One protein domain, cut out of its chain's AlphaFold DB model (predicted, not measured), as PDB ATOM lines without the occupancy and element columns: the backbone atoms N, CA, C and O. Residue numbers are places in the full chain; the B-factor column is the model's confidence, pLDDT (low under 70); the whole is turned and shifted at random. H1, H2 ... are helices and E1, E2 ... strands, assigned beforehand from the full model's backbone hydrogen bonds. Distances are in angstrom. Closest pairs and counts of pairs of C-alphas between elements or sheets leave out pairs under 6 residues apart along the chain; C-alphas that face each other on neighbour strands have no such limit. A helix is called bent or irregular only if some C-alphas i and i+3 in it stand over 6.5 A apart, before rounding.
ATOM      1  N   GLU A   3     -37.194 -13.562 -50.134       95.75
ATOM      2  CA  GLU A   3     -37.907 -14.790 -50.495       95.75
ATOM      3  C   GLU A   3     -36.970 -15.709 -51.276       95.75
ATOM      4  O   GLU A   3     -36.392 -15.287 -52.283       95.75
ATOM      5  N   PHE A   4     -36.808 -16.952 -50.824       95.56
ATOM      6  CA  PHE A   4     -36.058 -17.981 -51.544       95.56
ATOM      7  C   PHE A   4     -36.643 -19.374 -51.303       95.56
ATOM      8  O   PHE A   4     -37.218 -19.654 -50.254       95.56
ATOM      9  N   SER A   5     -36.490 -20.253 -52.290       96.00
ATOM     10  CA  SER A   5     -36.757 -21.684 -52.126       96.00
ATOM     11  C   SER A   5     -35.477 -22.406 -51.726       96.00
ATOM     12  O   SER A   5     -34.425 -22.111 -52.290       96.00
ATOM     13  N   VAL A   6     -35.582 -23.369 -50.818       95.44
ATOM     14  CA  VAL A   6     -34.506 -24.273 -50.395       95.44
ATOM     15  C   VAL A   6     -34.710 -25.644 -51.035       95.44
ATOM     16  O   VAL A   6     -35.841 -26.108 -51.159       95.44
ATOM     17  N   TYR A   7     -33.623 -26.295 -51.444       93.50
ATOM     18  CA  TYR A   7     -33.642 -27.545 -52.206       93.50
ATOM     19  C   TYR A   7     -32.671 -28.589 -51.641       93.50
ATOM     20  O   TYR A   7     -32.055 -28.417 -50.586       93.50
ATOM     21  N   GLY A   8     -32.539 -29.694 -52.380       87.12
ATOM     22  CA  GLY A   8     -31.403 -30.597 -52.263       87.12
ATOM     23  C   GLY A   8     -31.323 -31.273 -50.902       87.12
ATOM     24  O   GLY A   8     -32.328 -31.719 -50.348       87.12
ATOM     25  N   GLY A   9     -30.104 -31.390 -50.384       88.69
ATOM     26  CA  GLY A   9     -29.851 -32.010 -49.086       88.69
ATOM     27  C   GLY A   9     -30.436 -31.239 -47.907       88.69
ATOM     28  O   GLY A   9     -30.732 -31.837 -46.878       88.69
ATOM     29  N   THR A  10     -30.660 -29.933 -48.057       91.50
ATOM     30  CA  THR A  10     -31.165 -29.102 -46.958       91.50
ATOM     31  C   THR A  10     -32.597 -29.462 -46.596       91.50
ATOM     32  O   THR A  10     -32.903 -29.632 -45.418       91.50
ATOM     33  N   VAL A  11     -33.462 -29.662 -47.595       93.44
ATOM     34  CA  VAL A  11     -34.843 -30.108 -47.348       93.44
ATOM     35  C   VAL A  11     -34.846 -31.491 -46.691       93.44
ATOM     36  O   VAL A  11     -35.610 -31.732 -45.764       93.44
ATOM     37  N   MET A  12     -33.938 -32.379 -47.102       93.44
ATOM     38  CA  MET A  12     -33.828 -33.724 -46.526       93.44
ATOM     39  C   MET A  12     -33.418 -33.713 -45.050       93.44
ATOM     40  O   MET A  12     -33.843 -34.586 -44.302       93.44
ATOM     41  N   VAL A  13     -32.622 -32.728 -44.625       92.31
ATOM     42  CA  VAL A  13     -32.203 -32.566 -43.225       92.31
ATOM     43  C   VAL A  13     -33.284 -31.881 -42.391       92.31
ATOM     44  O   VAL A  13     -33.640 -32.392 -41.337       92.31
ATOM     45  N   ILE A  14     -33.785 -30.726 -42.837       89.56
ATOM     46  CA  ILE A  14     -34.627 -29.860 -41.998       89.56
ATOM     47  C   ILE A  14     -36.070 -30.362 -41.935       89.56
ATOM     48  O   ILE A  14     -36.685 -30.314 -40.879       89.56
ATOM     49  N   GLU A  15     -36.621 -30.811 -43.061       89.75
ATOM     50  CA  GLU A  15     -38.037 -31.172 -43.141       89.75
ATOM     51  C   GLU A  15     -38.272 -32.653 -42.864       89.75
ATOM     52  O   GLU A  15     -39.212 -33.031 -42.174       89.75
ATOM     53  N   TYR A  16     -37.438 -33.496 -43.465       89.38
ATOM     54  CA  TYR A  16     -37.653 -34.938 -43.469       89.38
ATOM     55  C   TYR A  16     -36.837 -35.677 -42.414       89.38
ATOM     56  O   TYR A  16     -37.048 -36.875 -42.233       89.38
ATOM     57  N   GLU A  17     -35.882 -34.996 -41.770       88.75
ATOM     58  CA  GLU A  17     -34.915 -35.591 -40.838       88.75
ATOM     59  C   GLU A  17     -34.262 -36.876 -41.390       88.75
ATOM     60  O   GLU A  17     -33.855 -37.771 -40.647       88.75
ATOM     61  N   ALA A  18     -34.140 -36.985 -42.719       87.44
ATOM     62  CA  ALA A  18     -33.674 -38.195 -43.393       87.44
ATOM     63  C   ALA A  18     -32.189 -38.468 -43.105       87.44
ATOM     64  O   ALA A  18     -31.729 -39.607 -43.188       87.44
ATOM     65  N   ARG A  19     -31.436 -37.420 -42.742       84.12
ATOM     66  CA  ARG A  19     -30.034 -37.477 -42.313       84.12
ATOM     67  C   ARG A  19     -29.662 -36.279 -41.441       84.12
ATOM     68  O   ARG A  19     -30.344 -35.262 -41.434       84.12
ATOM     69  N   LYS A  20     -28.539 -36.391 -40.723       85.94
ATOM     70  CA  LYS A  20     -28.123 -35.420 -39.690       85.94
ATOM     71  C   LYS A  20     -27.487 -34.131 -40.211       85.94
ATOM     72  O   LYS A  20     -27.423 -33.159 -39.468       85.94
ATOM     73  N   MET A  21     -26.934 -34.136 -41.422       86.69
ATOM     74  CA  MET A  21     -26.212 -32.980 -41.958       86.69
ATOM     75  C   MET A  21     -26.201 -32.967 -43.485       86.69
ATOM     76  O   MET A  21     -26.320 -34.013 -44.131       86.69
ATOM     77  N   THR A  22     -25.995 -31.779 -44.045       86.75
ATOM     78  CA  THR A  22     -25.661 -31.522 -45.449       86.75
ATOM     79  C   THR A  22     -24.432 -30.614 -45.505       86.75
ATOM     80  O   THR A  22     -24.142 -29.934 -44.522       86.75
ATOM     81  N   ARG A  23     -23.671 -30.651 -46.605       83.50
ATOM     82  CA  ARG A  23     -22.447 -29.840 -46.744       83.50
ATOM     83  C   ARG A  23     -22.769 -28.368 -46.988       83.50
ATOM     84  O   ARG A  23     -22.066 -27.502 -46.488       83.50
ATOM     85  N   ASP A  24     -23.824 -28.126 -47.749       85.44
ATOM     86  CA  ASP A  24     -24.233 -26.827 -48.255       85.44
ATOM     87  C   ASP A  24     -25.761 -26.684 -48.288       85.44
ATOM     88  O   ASP A  24     -26.525 -27.650 -48.136       85.44
ATOM     89  N   VAL A  25     -26.184 -25.431 -48.450       91.56
ATOM     90  CA  VAL A  25     -27.566 -24.985 -48.558       91.56
ATOM     91  C   VAL A  25     -27.860 -24.546 -49.986       91.56
ATOM     92  O   VAL A  25     -27.467 -23.465 -50.422       91.56
ATOM     93  N   ASP A  26     -28.591 -25.385 -50.709       91.94
ATOM     94  CA  ASP A  26     -29.036 -25.094 -52.067       91.94
ATOM     95  C   ASP A  26     -30.271 -24.188 -52.066       91.94
ATOM     96  O   ASP A  26     -31.324 -24.572 -51.543       91.94
ATOM     97  N   VAL A  27     -30.188 -23.022 -52.714       94.75
ATOM     98  CA  VAL A  27     -31.307 -22.076 -52.805       94.75
ATOM     99  C   VAL A  27     -31.550 -21.517 -54.204       94.75
ATOM    100  O   VAL A  27     -30.643 -21.326 -55.012       94.75
ATOM    101  N   VAL A  28     -32.800 -21.138 -54.467       94.44
ATOM    102  CA  VAL A  28     -33.161 -20.223 -55.558       94.44
ATOM    103  C   VAL A  28     -33.778 -18.979 -54.952       94.44
ATOM    104  O   VAL A  28     -34.823 -19.048 -54.311       94.44
ATOM    105  N   ILE A  29     -33.122 -17.841 -55.168       94.12
ATOM    106  CA  ILE A  29     -33.546 -16.555 -54.621       94.12
ATOM    107  C   ILE A  29     -34.579 -15.913 -55.545       94.12
ATOM    108  O   ILE A  29     -34.284 -15.650 -56.711       94.12
ATOM    109  N   HIS A  30     -35.753 -15.604 -54.997       93.69
ATOM    110  CA  HIS A  30     -36.870 -14.972 -55.704       93.69
ATOM    111  C   HIS A  30     -36.917 -13.464 -55.460       93.69
ATOM    112  O   HIS A  30     -37.233 -12.694 -56.365       93.69
ATOM    113  N   ARG A  31     -36.581 -13.019 -54.239       94.75
ATOM    114  CA  ARG A  31     -36.572 -11.597 -53.849       94.75
ATOM    115  C   ARG A  31     -35.432 -11.290 -52.885       94.75
ATOM    116  O   ARG A  31     -35.109 -12.094 -52.019       94.75
ATOM    117  N   GLY A  32     -34.861 -10.091 -53.005       93.62
ATOM    118  CA  GLY A  32     -33.844  -9.593 -52.067       93.62
ATOM    119  C   GLY A  32     -32.427 -10.132 -52.297       93.62
ATOM    120  O   GLY A  32     -31.632 -10.142 -51.363       93.62
ATOM    121  N   ALA A  33     -32.087 -10.557 -53.519       92.88
ATOM    122  CA  ALA A  33     -30.822 -11.238 -53.818       92.88
ATOM    123  C   ALA A  33     -29.558 -10.474 -53.398       92.88
ATOM    124  O   ALA A  33     -28.685 -11.068 -52.776       92.88
ATOM    125  N   SER A  34     -29.450  -9.177 -53.702       93.31
ATOM    126  CA  SER A  34     -28.260  -8.390 -53.342       93.31
ATOM    127  C   SER A  34     -28.058  -8.307 -51.829       93.31
ATOM    128  O   SER A  34     -26.940  -8.454 -51.351       93.31
ATOM    129  N   PHE A  35     -29.148  -8.117 -51.081       93.44
ATOM    130  CA  PHE A  35     -29.110  -8.034 -49.625       93.44
ATOM    131  C   PHE A  35     -28.790  -9.392 -48.992       93.44
ATOM    132  O   PHE A  35     -27.910  -9.478 -48.143       93.44
ATOM    133  N   LEU A  36     -29.434 -10.466 -49.465       93.06
ATOM    134  CA  LEU A  36     -29.165 -11.819 -48.980       93.06
ATOM    135  C   LEU A  36     -27.712 -12.235 -49.235       93.06
ATOM    136  O   LEU A  36     -27.082 -12.775 -48.337       93.06
ATOM    137  N   ARG A  37     -27.157 -11.952 -50.422       93.06
ATOM    138  CA  ARG A  37     -25.754 -12.277 -50.733       93.06
ATOM    139  C   ARG A  37     -24.775 -11.545 -49.813       93.06
ATOM    140  O   ARG A  37     -23.848 -12.172 -49.323       93.06
ATOM    141  N   ALA A  38     -25.026 -10.270 -49.507       94.62
ATOM    142  CA  ALA A  38     -24.194  -9.522 -48.564       94.62
ATOM    143  C   ALA A  38     -24.191 -10.154 -47.157       94.62
ATOM    144  O   ALA A  38     -23.128 -10.291 -46.558       94.62
ATOM    145  N   ILE A  39     -25.359 -10.593 -46.669       93.81
ATOM    146  CA  ILE A  39     -25.490 -11.293 -45.379       93.81
ATOM    147  C   ILE A  39     -24.781 -12.654 -45.414       93.81
ATOM    148  O   ILE A  39     -24.078 -13.009 -44.474       93.81
ATOM    149  N   VAL A  40     -24.961 -13.424 -46.489       94.25
ATOM    150  CA  VAL A  40     -24.341 -14.748 -46.653       94.25
ATOM    151  C   VAL A  40     -22.816 -14.652 -46.621       94.25
ATOM    152  O   VAL A  40     -22.181 -15.450 -45.929       94.25
ATOM    153  N   ASP A  41     -22.244 -13.655 -47.302       94.62
ATOM    154  CA  ASP A  41     -20.801 -13.391 -47.305       94.62
ATOM    155  C   ASP A  41     -20.295 -12.963 -45.918       94.62
ATOM    156  O   ASP A  41     -19.212 -13.361 -45.488       94.62
ATOM    157  N   GLU A  42     -21.068 -12.145 -45.200       96.75
ATOM    158  CA  GLU A  42     -20.739 -11.716 -43.841       96.75
ATOM    159  C   GLU A  42     -20.719 -12.898 -42.866       96.75
ATOM    160  O   GLU A  42     -19.701 -13.117 -42.208       96.75
ATOM    161  N   ILE A  43     -21.772 -13.722 -42.865       95.88
ATOM    162  CA  ILE A  43     -21.859 -14.940 -42.049       95.88
ATOM    163  C   ILE A  43     -20.713 -15.899 -42.384       95.88
ATOM    164  O   ILE A  43     -20.094 -16.446 -41.471       95.88
ATOM    165  N   ALA A  44     -20.399 -16.091 -43.670       95.56
ATOM    166  CA  ALA A  44     -19.308 -16.971 -44.086       95.56
ATOM    167  C   ALA A  44     -17.969 -16.537 -43.472       95.56
ATOM    168  O   ALA A  44     -17.236 -17.369 -42.939       95.56
ATOM    169  N   ARG A  45     -17.672 -15.229 -43.476       96.50
ATOM    170  CA  ARG A  45     -16.454 -14.686 -42.852       96.50
ATOM    171  C   ARG A  45     -16.458 -14.839 -41.335       96.50
ATOM    172  O   ARG A  45     -15.445 -15.247 -40.782       96.50
ATOM    173  N   GLU A  46     -17.565 -14.518 -40.667       97.31
ATOM    174  CA  GLU A  46     -17.670 -14.610 -39.203       97.31
ATOM    175  C   GLU A  46     -17.538 -16.042 -38.682       97.31
ATOM    176  O   GLU A  46     -17.050 -16.264 -37.573       97.31
ATOM    177  N   LYS A  47     -18.018 -17.014 -39.461       95.12
ATOM    178  CA  LYS A  47     -18.013 -18.433 -39.100       95.12
ATOM    179  C   LYS A  47     -16.827 -19.209 -39.662       95.12
ATOM    180  O   LYS A  47     -16.723 -20.400 -39.377       95.12
ATOM    181  N   GLU A  48     -15.968 -18.558 -40.447       95.56
ATOM    182  CA  GLU A  48     -14.886 -19.199 -41.203       95.56
ATOM    183  C   GLU A  48     -15.401 -20.367 -42.070       95.56
ATOM    184  O   GLU A  48     -14.779 -21.424 -42.182       95.56
ATOM    185  N   TRP A  49     -16.585 -20.191 -42.660       93.88
ATOM    186  CA  TRP A  49     -17.211 -21.177 -43.537       93.88
ATOM    187  C   TRP A  49     -16.804 -20.974 -44.993       93.88
ATOM    188  O   TRP A  49     -16.366 -19.897 -45.401       93.88
ATOM    189  N   ASP A  50     -16.987 -22.027 -45.789       91.81
ATOM    190  CA  ASP A  50     -16.845 -21.938 -47.237       91.81
ATOM    191  C   ASP A  50     -17.790 -20.847 -47.786       91.81
ATOM    192  O   ASP A  50     -18.975 -20.869 -47.452       91.81
ATOM    193  N   PRO A  51     -17.328 -19.899 -48.622       89.00
ATOM    194  CA  PRO A  51     -18.185 -18.851 -49.187       89.00
ATOM    195  C   PRO A  51     -19.386 -19.381 -49.990       89.00
ATOM    196  O   PRO A  51     -20.379 -18.679 -50.153       89.00
ATOM    197  N   GLY A  52     -19.308 -20.615 -50.487       89.06
ATOM    198  CA  GLY A  52     -20.371 -21.334 -51.183       89.06
ATOM    199  C   GLY A  52     -21.289 -22.157 -50.275       89.06
ATOM    200  O   GLY A  52     -22.065 -22.960 -50.797       89.06
ATOM    201  N   TRP A  53     -21.238 -21.978 -48.946       92.62
ATOM    202  CA  TRP A  53     -22.098 -22.701 -47.996       92.62
ATOM    203  C   TRP A  53     -23.593 -22.517 -48.280       92.62
ATOM    204  O   TRP A  53     -24.380 -23.406 -47.972       92.62
ATOM    205  N   LEU A  54     -23.977 -21.387 -48.884       93.38
ATOM    206  CA  LEU A  54     -25.291 -21.159 -49.474       93.38
ATOM    207  C   LEU A  54     -25.108 -20.820 -50.956       93.38
ATOM    208  O   LEU A  54     -24.561 -19.772 -51.301       93.38
ATOM    209  N   ASN A  55     -25.560 -21.708 -51.839       88.69
ATOM    210  CA  ASN A  55     -25.316 -21.604 -53.276       88.69
ATOM    211  C   ASN A  55     -26.584 -21.829 -54.110       88.69
ATOM    212  O   ASN A  55     -27.624 -22.243 -53.609       88.69
ATOM    213  N   ASP A  56     -26.504 -21.503 -55.401       85.50
ATOM    214  CA  ASP A  56     -27.600 -21.637 -56.360       85.50
ATOM    215  C   ASP A  56     -27.341 -22.712 -57.430       85.50
ATOM    216  O   ASP A  56     -27.894 -22.647 -58.533       85.50
ATOM    217  N   GLY A  57     -26.548 -23.739 -57.090       82.94
ATOM    218  CA  GLY A  57     -26.178 -24.848 -57.977       82.94
ATOM    219  C   GLY A  57     -27.371 -25.644 -58.517       82.94
ATOM    220  O   GLY A  57     -27.306 -26.229 -59.599       82.94
ATOM    221  N   VAL A  58     -28.511 -25.585 -57.828       85.94
ATOM    222  CA  VAL A  58     -29.770 -26.216 -58.249       85.94
ATOM    223  C   VAL A  58     -30.453 -25.541 -59.435       85.94
ATOM    224  O   VAL A  58     -31.325 -26.154 -60.046       85.94
ATOM    225  N   LYS A  59     -30.062 -24.315 -59.816       85.00
ATOM    226  CA  LYS A  59     -30.697 -23.577 -60.926       85.00
ATOM    227  C   LYS A  59     -30.707 -24.345 -62.247       85.00
ATOM    228  O   LYS A  59     -31.668 -24.222 -62.999       85.00
ATOM    229  N   GLY A  60     -29.679 -25.157 -62.509       84.62
ATOM    230  CA  GLY A  60     -29.596 -25.996 -63.710       84.62
ATOM    231  C   GLY A  60     -30.629 -27.128 -63.765       84.62
ATOM    232  O   GLY A  60     -30.856 -27.690 -64.831       84.62
ATOM    233  N   PHE A  61     -31.272 -27.437 -62.637       84.81
ATOM    234  CA  PHE A  61     -32.248 -28.516 -62.499       84.81
ATOM    235  C   PHE A  61     -33.667 -28.000 -62.256       84.81
ATOM    236  O   PHE A  61     -34.567 -28.797 -62.013       84.81
ATOM    237  N   ILE A  62     -33.909 -26.688 -62.294       90.69
ATOM    238  CA  ILE A  62     -35.254 -26.147 -62.078       90.69
ATOM    239  C   ILE A  62     -36.156 -26.505 -63.259       90.69
ATOM    240  O   ILE A  62     -35.770 -26.384 -64.422       90.69
ATOM    241  N   SER A  63     -37.360 -26.982 -62.949       91.88
ATOM    242  CA  SER A  63     -38.340 -27.366 -63.953       91.88
ATOM    243  C   SER A  63     -39.046 -26.134 -64.515       91.88
ATOM    244  O   SER A  63     -39.052 -25.060 -63.914       91.88
ATOM    245  N   SER A  64     -39.690 -26.295 -65.671       86.06
ATOM    246  CA  SER A  64     -40.549 -25.242 -66.238       86.06
ATOM    247  C   SER A  64     -41.859 -25.038 -65.461       86.06
ATOM    248  O   SER A  64     -42.509 -24.008 -65.616       86.06
ATOM    249  N   ASN A  65     -42.225 -26.001 -64.611       90.12
ATOM    250  CA  ASN A  65     -43.435 -26.006 -63.794       90.12
ATOM    251  C   ASN A  65     -43.086 -26.320 -62.326       90.12
ATOM    252  O   ASN A  65     -43.427 -27.395 -61.828       90.12
ATOM    253  N   PRO A  66     -42.331 -25.447 -61.637       92.62
ATOM    254  CA  PRO A  66     -41.898 -25.735 -60.281       92.62
ATOM    255  C   PRO A  66     -43.085 -25.655 -59.315       92.62
ATOM    256  O   PRO A  66     -43.888 -24.723 -59.372       92.62
ATOM    257  N   GLN A  67     -43.180 -26.622 -58.403       95.31
ATOM    258  CA  GLN A  67     -44.232 -26.666 -57.386       95.31
ATOM    259  C   GLN A  67     -43.641 -26.511 -55.993       95.31
ATOM    260  O   GLN A  67     -42.757 -27.266 -55.594       95.31
ATOM    261  N   PHE A  68     -44.153 -25.540 -55.243       95.69
ATOM    262  CA  PHE A  68     -43.622 -25.187 -53.934       95.69
ATOM    263  C   PHE A  68     -44.676 -25.281 -52.840       95.69
ATOM    264  O   PHE A  68     -45.863 -25.052 -53.067       95.69
ATOM    265  N   GLN A  69     -44.197 -25.554 -51.636       95.25
ATOM    266  CA  GLN A  69     -44.907 -25.409 -50.378       95.25
ATOM    267  C   GLN A  69     -44.160 -24.400 -49.511       95.25
ATOM    268  O   GLN A  69     -42.938 -24.253 -49.605       95.25
ATOM    269  N   GLU A  70     -44.901 -23.686 -48.673       95.38
ATOM    270  CA  GLU A  70     -44.286 -22.811 -47.686       95.38
ATOM    271  C   GLU A  70     -43.605 -23.654 -46.608       95.38
ATOM    272  O   GLU A  70     -44.193 -24.601 -46.086       95.38
ATOM    273  N   MET A  71     -42.346 -23.330 -46.316       93.44
ATOM    274  CA  MET A  71     -41.599 -23.956 -45.233       93.44
ATOM    275  C   MET A  71     -41.779 -23.153 -43.949       93.44
ATOM    276  O   MET A  71     -42.189 -23.700 -42.932       93.44
ATOM    277  N   PHE A  72     -41.515 -21.847 -44.011       92.88
ATOM    278  CA  PHE A  72     -41.863 -20.905 -42.955       92.88
ATOM    279  C   PHE A  72     -41.861 -19.466 -43.481       92.88
ATOM    280  O   PHE A  72     -41.179 -19.140 -44.458       92.88
ATOM    281  N   THR A  73     -42.583 -18.600 -42.774       94.81
ATOM    282  CA  THR A  73     -42.622 -17.157 -43.013       94.81
ATOM    283  C   THR A  73     -42.491 -16.427 -41.682       94.81
ATOM    284  O   THR A  73     -43.179 -16.760 -40.721       94.81
ATOM    285  N   ILE A  74     -41.604 -15.435 -41.629       93.38
ATOM    286  CA  ILE A  74     -41.446 -14.513 -40.501       93.38
ATOM    287  C   ILE A  74     -41.611 -13.101 -41.051       93.38
ATOM    288  O   ILE A  74     -40.931 -12.740 -42.011       93.38
ATOM    289  N   GLU A  75     -42.486 -12.303 -40.444       92.81
ATOM    290  CA  GLU A  75     -42.705 -10.898 -40.791       92.81
ATOM    291  C   GLU A  75     -42.789 -10.067 -39.507       92.81
ATOM    292  O   GLU A  75     -43.670 -10.293 -38.680       92.81
ATOM    293  N   GLU A  76     -41.874  -9.110 -39.340       88.06
ATOM    294  CA  GLU A  76     -41.805  -8.211 -38.181       88.06
ATOM    295  C   GLU A  76     -41.332  -6.820 -38.626       88.06
ATOM    296  O   GLU A  76     -40.376  -6.698 -39.392       88.06
ATOM    297  N   ASP A  77     -42.012  -5.763 -38.168       84.81
ATOM    298  CA  ASP A  77     -41.628  -4.350 -38.344       84.81
ATOM    299  C   ASP A  77     -41.217  -3.937 -39.777       84.81
ATOM    300  O   ASP A  77     -40.284  -3.164 -39.998       84.81
ATOM    301  N   GLY A  78     -41.926  -4.447 -40.793       78.44
ATOM    302  CA  GLY A  78     -41.664  -4.140 -42.209       78.44
ATOM    303  C   GLY A  78     -40.511  -4.939 -42.835       78.44
ATOM    304  O   GLY A  78     -40.243  -4.822 -44.036       78.44
ATOM    305  N   CYS A  79     -39.868  -5.800 -42.051       84.62
ATOM    306  CA  CYS A  79     -38.936  -6.822 -42.499       84.62
ATOM    307  C   CYS A  79     -39.647  -8.175 -42.597       84.62
ATOM    308  O   CYS A  79     -40.634  -8.440 -41.918       84.62
ATOM    309  N   GLY A  80     -39.144  -9.049 -43.466       92.50
ATOM    310  CA  GLY A  80     -39.701 -10.389 -43.569       92.50
ATOM    311  C   GLY A  80     -38.803 -11.345 -44.332       92.50
ATOM    312  O   GLY A  80     -38.065 -10.924 -45.233       92.50
ATOM    313  N   LEU A  81     -38.880 -12.613 -43.951       94.38
ATOM    314  CA  LEU A  81     -38.218 -13.746 -44.570       94.38
ATOM    315  C   LEU A  81     -39.273 -14.805 -44.871       94.38
ATOM    316  O   LEU A  81     -39.942 -15.296 -43.965       94.38
ATOM    317  N   ARG A  82     -39.370 -15.185 -46.141       96.00
ATOM    318  CA  ARG A  82     -40.199 -16.298 -46.586       96.00
ATOM    319  C   ARG A  82     -39.346 -17.364 -47.237       96.00
ATOM    320  O   ARG A  82     -38.634 -17.097 -48.207       96.00
ATOM    321  N   VAL A  83     -39.438 -18.570 -46.699       95.69
ATOM    322  CA  VAL A  83     -38.708 -19.731 -47.191       95.69
ATOM    323  C   VAL A  83     -39.696 -20.741 -47.744       95.69
ATOM    324  O   VAL A  83     -40.654 -21.143 -47.082       95.69
ATOM    325  N   LEU A  84     -39.458 -21.142 -48.987       97.06
ATOM    326  CA  LEU A  84     -40.243 -22.142 -49.695       97.06
ATOM    327  C   LEU A  84     -39.436 -23.435 -49.830       97.06
ATOM    328  O   LEU A  84     -38.207 -23.427 -49.784       97.06
ATOM    329  N   ARG A  85     -40.123 -24.544 -50.077       95.94
ATOM    330  CA  ARG A  85     -39.518 -25.831 -50.437       95.94
ATOM    331  C   ARG A  85     -40.292 -26.481 -51.581       95.94
ATOM    332  O   ARG A  85     -41.483 -26.208 -51.719       95.94
ATOM    333  N   PRO A  86     -39.666 -27.319 -52.418       96.44
ATOM    334  CA  PRO A  86     -40.384 -28.149 -53.378       96.44
ATOM    335  C   PRO A  86     -41.432 -29.034 -52.697       96.44
ATOM    336  O   PRO A  86     -41.220 -29.481 -51.567       96.44
ATOM    337  N   THR A  87     -42.520 -29.347 -53.404       96.50
ATOM    338  CA  THR A  87     -43.371 -30.488 -53.029       96.50
ATOM    339  C   THR A  87     -42.541 -31.783 -53.008       96.50
ATOM    340  O   THR A  87     -41.510 -31.851 -53.689       96.50
ATOM    341  N   PRO A  88     -42.950 -32.819 -52.251       96.19
ATOM    342  CA  PRO A  88     -42.247 -34.104 -52.235       96.19
ATOM    343  C   PRO A  88     -41.994 -34.668 -53.643       96.19
ATOM    344  O   PRO A  88     -40.875 -35.069 -53.961       96.19
ATOM    345  N   GLU A  89     -43.003 -34.622 -54.513       96.81
ATOM    346  CA  GLU A  89     -42.954 -35.099 -55.896       96.81
ATOM    347  C   GLU A  89     -41.975 -34.285 -56.743       96.81
ATOM    348  O   GLU A  89     -41.195 -34.849 -57.514       96.81
TER     349      GLU A  89
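AT A GLANCE: This is residues 3 to 89 of the 175 residues of the protein "Nucleotidyltransferase DUF2204" of Gemmobacter caeni (UniProt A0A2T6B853). A twisted sheet of four strands has the short helix H1 packed on it, mostly by E2 and E4, while the longest helix, H2, reaches out past the E2 side and only grazes the sheet with residues 33 to 37. H3 also grazes the sheet, and E3 and E4 form a hairpin at the other side. The printed part has 87 residues, in the order E1 H1 E2 H2 H3 E3 E4; the sheet order is E2 E1 E4 E3, mixed, and the class is mixed helices and strands. It is compact, with a radius of gyration of the C-alphas of 13.4 A and spans of 36 by 31 by 25 A.

HOW THE PARTS SIT: Inner strands E1, residues 3 to 6, and E4, residues 79 to 86, are parallel, with N 6 and O 84 2.8 A apart. Edge strand E2, residues 25 to 31, is antiparallel to E1, with N 5 and O 28 2.9 A apart. E3, residues 68 to 76, is antiparallel to E4 in a hairpin, with N 81 and O 74 2.8 A apart; E3 bends by 57 degrees at residue 71. E2, H2, H3 and E3 form a split strand-helix-strand unit, two same-way strands with E1 and E4 between them, and its crossover is left-handed. Residues 54 to 55 pair with residues 25 to 26 of E2, parallel. H1, residues 8 to 14, is on the sheet; its closest C-alphas to E2 are Thr 10 and Val 25, 5.7 A. H2, residues 33 to 47, is apart from H1. H3, residues 57 to 61, grazes the sheet with residues 57 to 59; its closest C-alphas to E2 are Val 58 and Asp 26, 6.3 A. Every O i to N i+4 pair is within hydrogen-bond range in H2, 2 of 3 in H1 and 0 of 1 in H3, which has 1 of 2 O i to N i+3 pairs within range.

IN THESE COORDINATES: E1 begins at C-alpha 3 (-37.907, -14.790, -50.495) and spans 10.1 A, H1 10.8 A, E2 17.0 A, H2 20.8 A, H3 8.4 A and E3 23.2 A. E4 spans 24.0 A and ends at C-alpha 86 (-40.384, -28.149, -53.378). H3 is irregular, but only just: C-alphas 57 and 60 are 6.8 A apart.

THE WHOLE: The two C-alphas farthest apart, those of Glu 46 and Asn 65, are 37.4 A apart. The printed part has no cut, and no link is long. Mean pLDDT of the printed part is 91.8, and no printed residue is under 70.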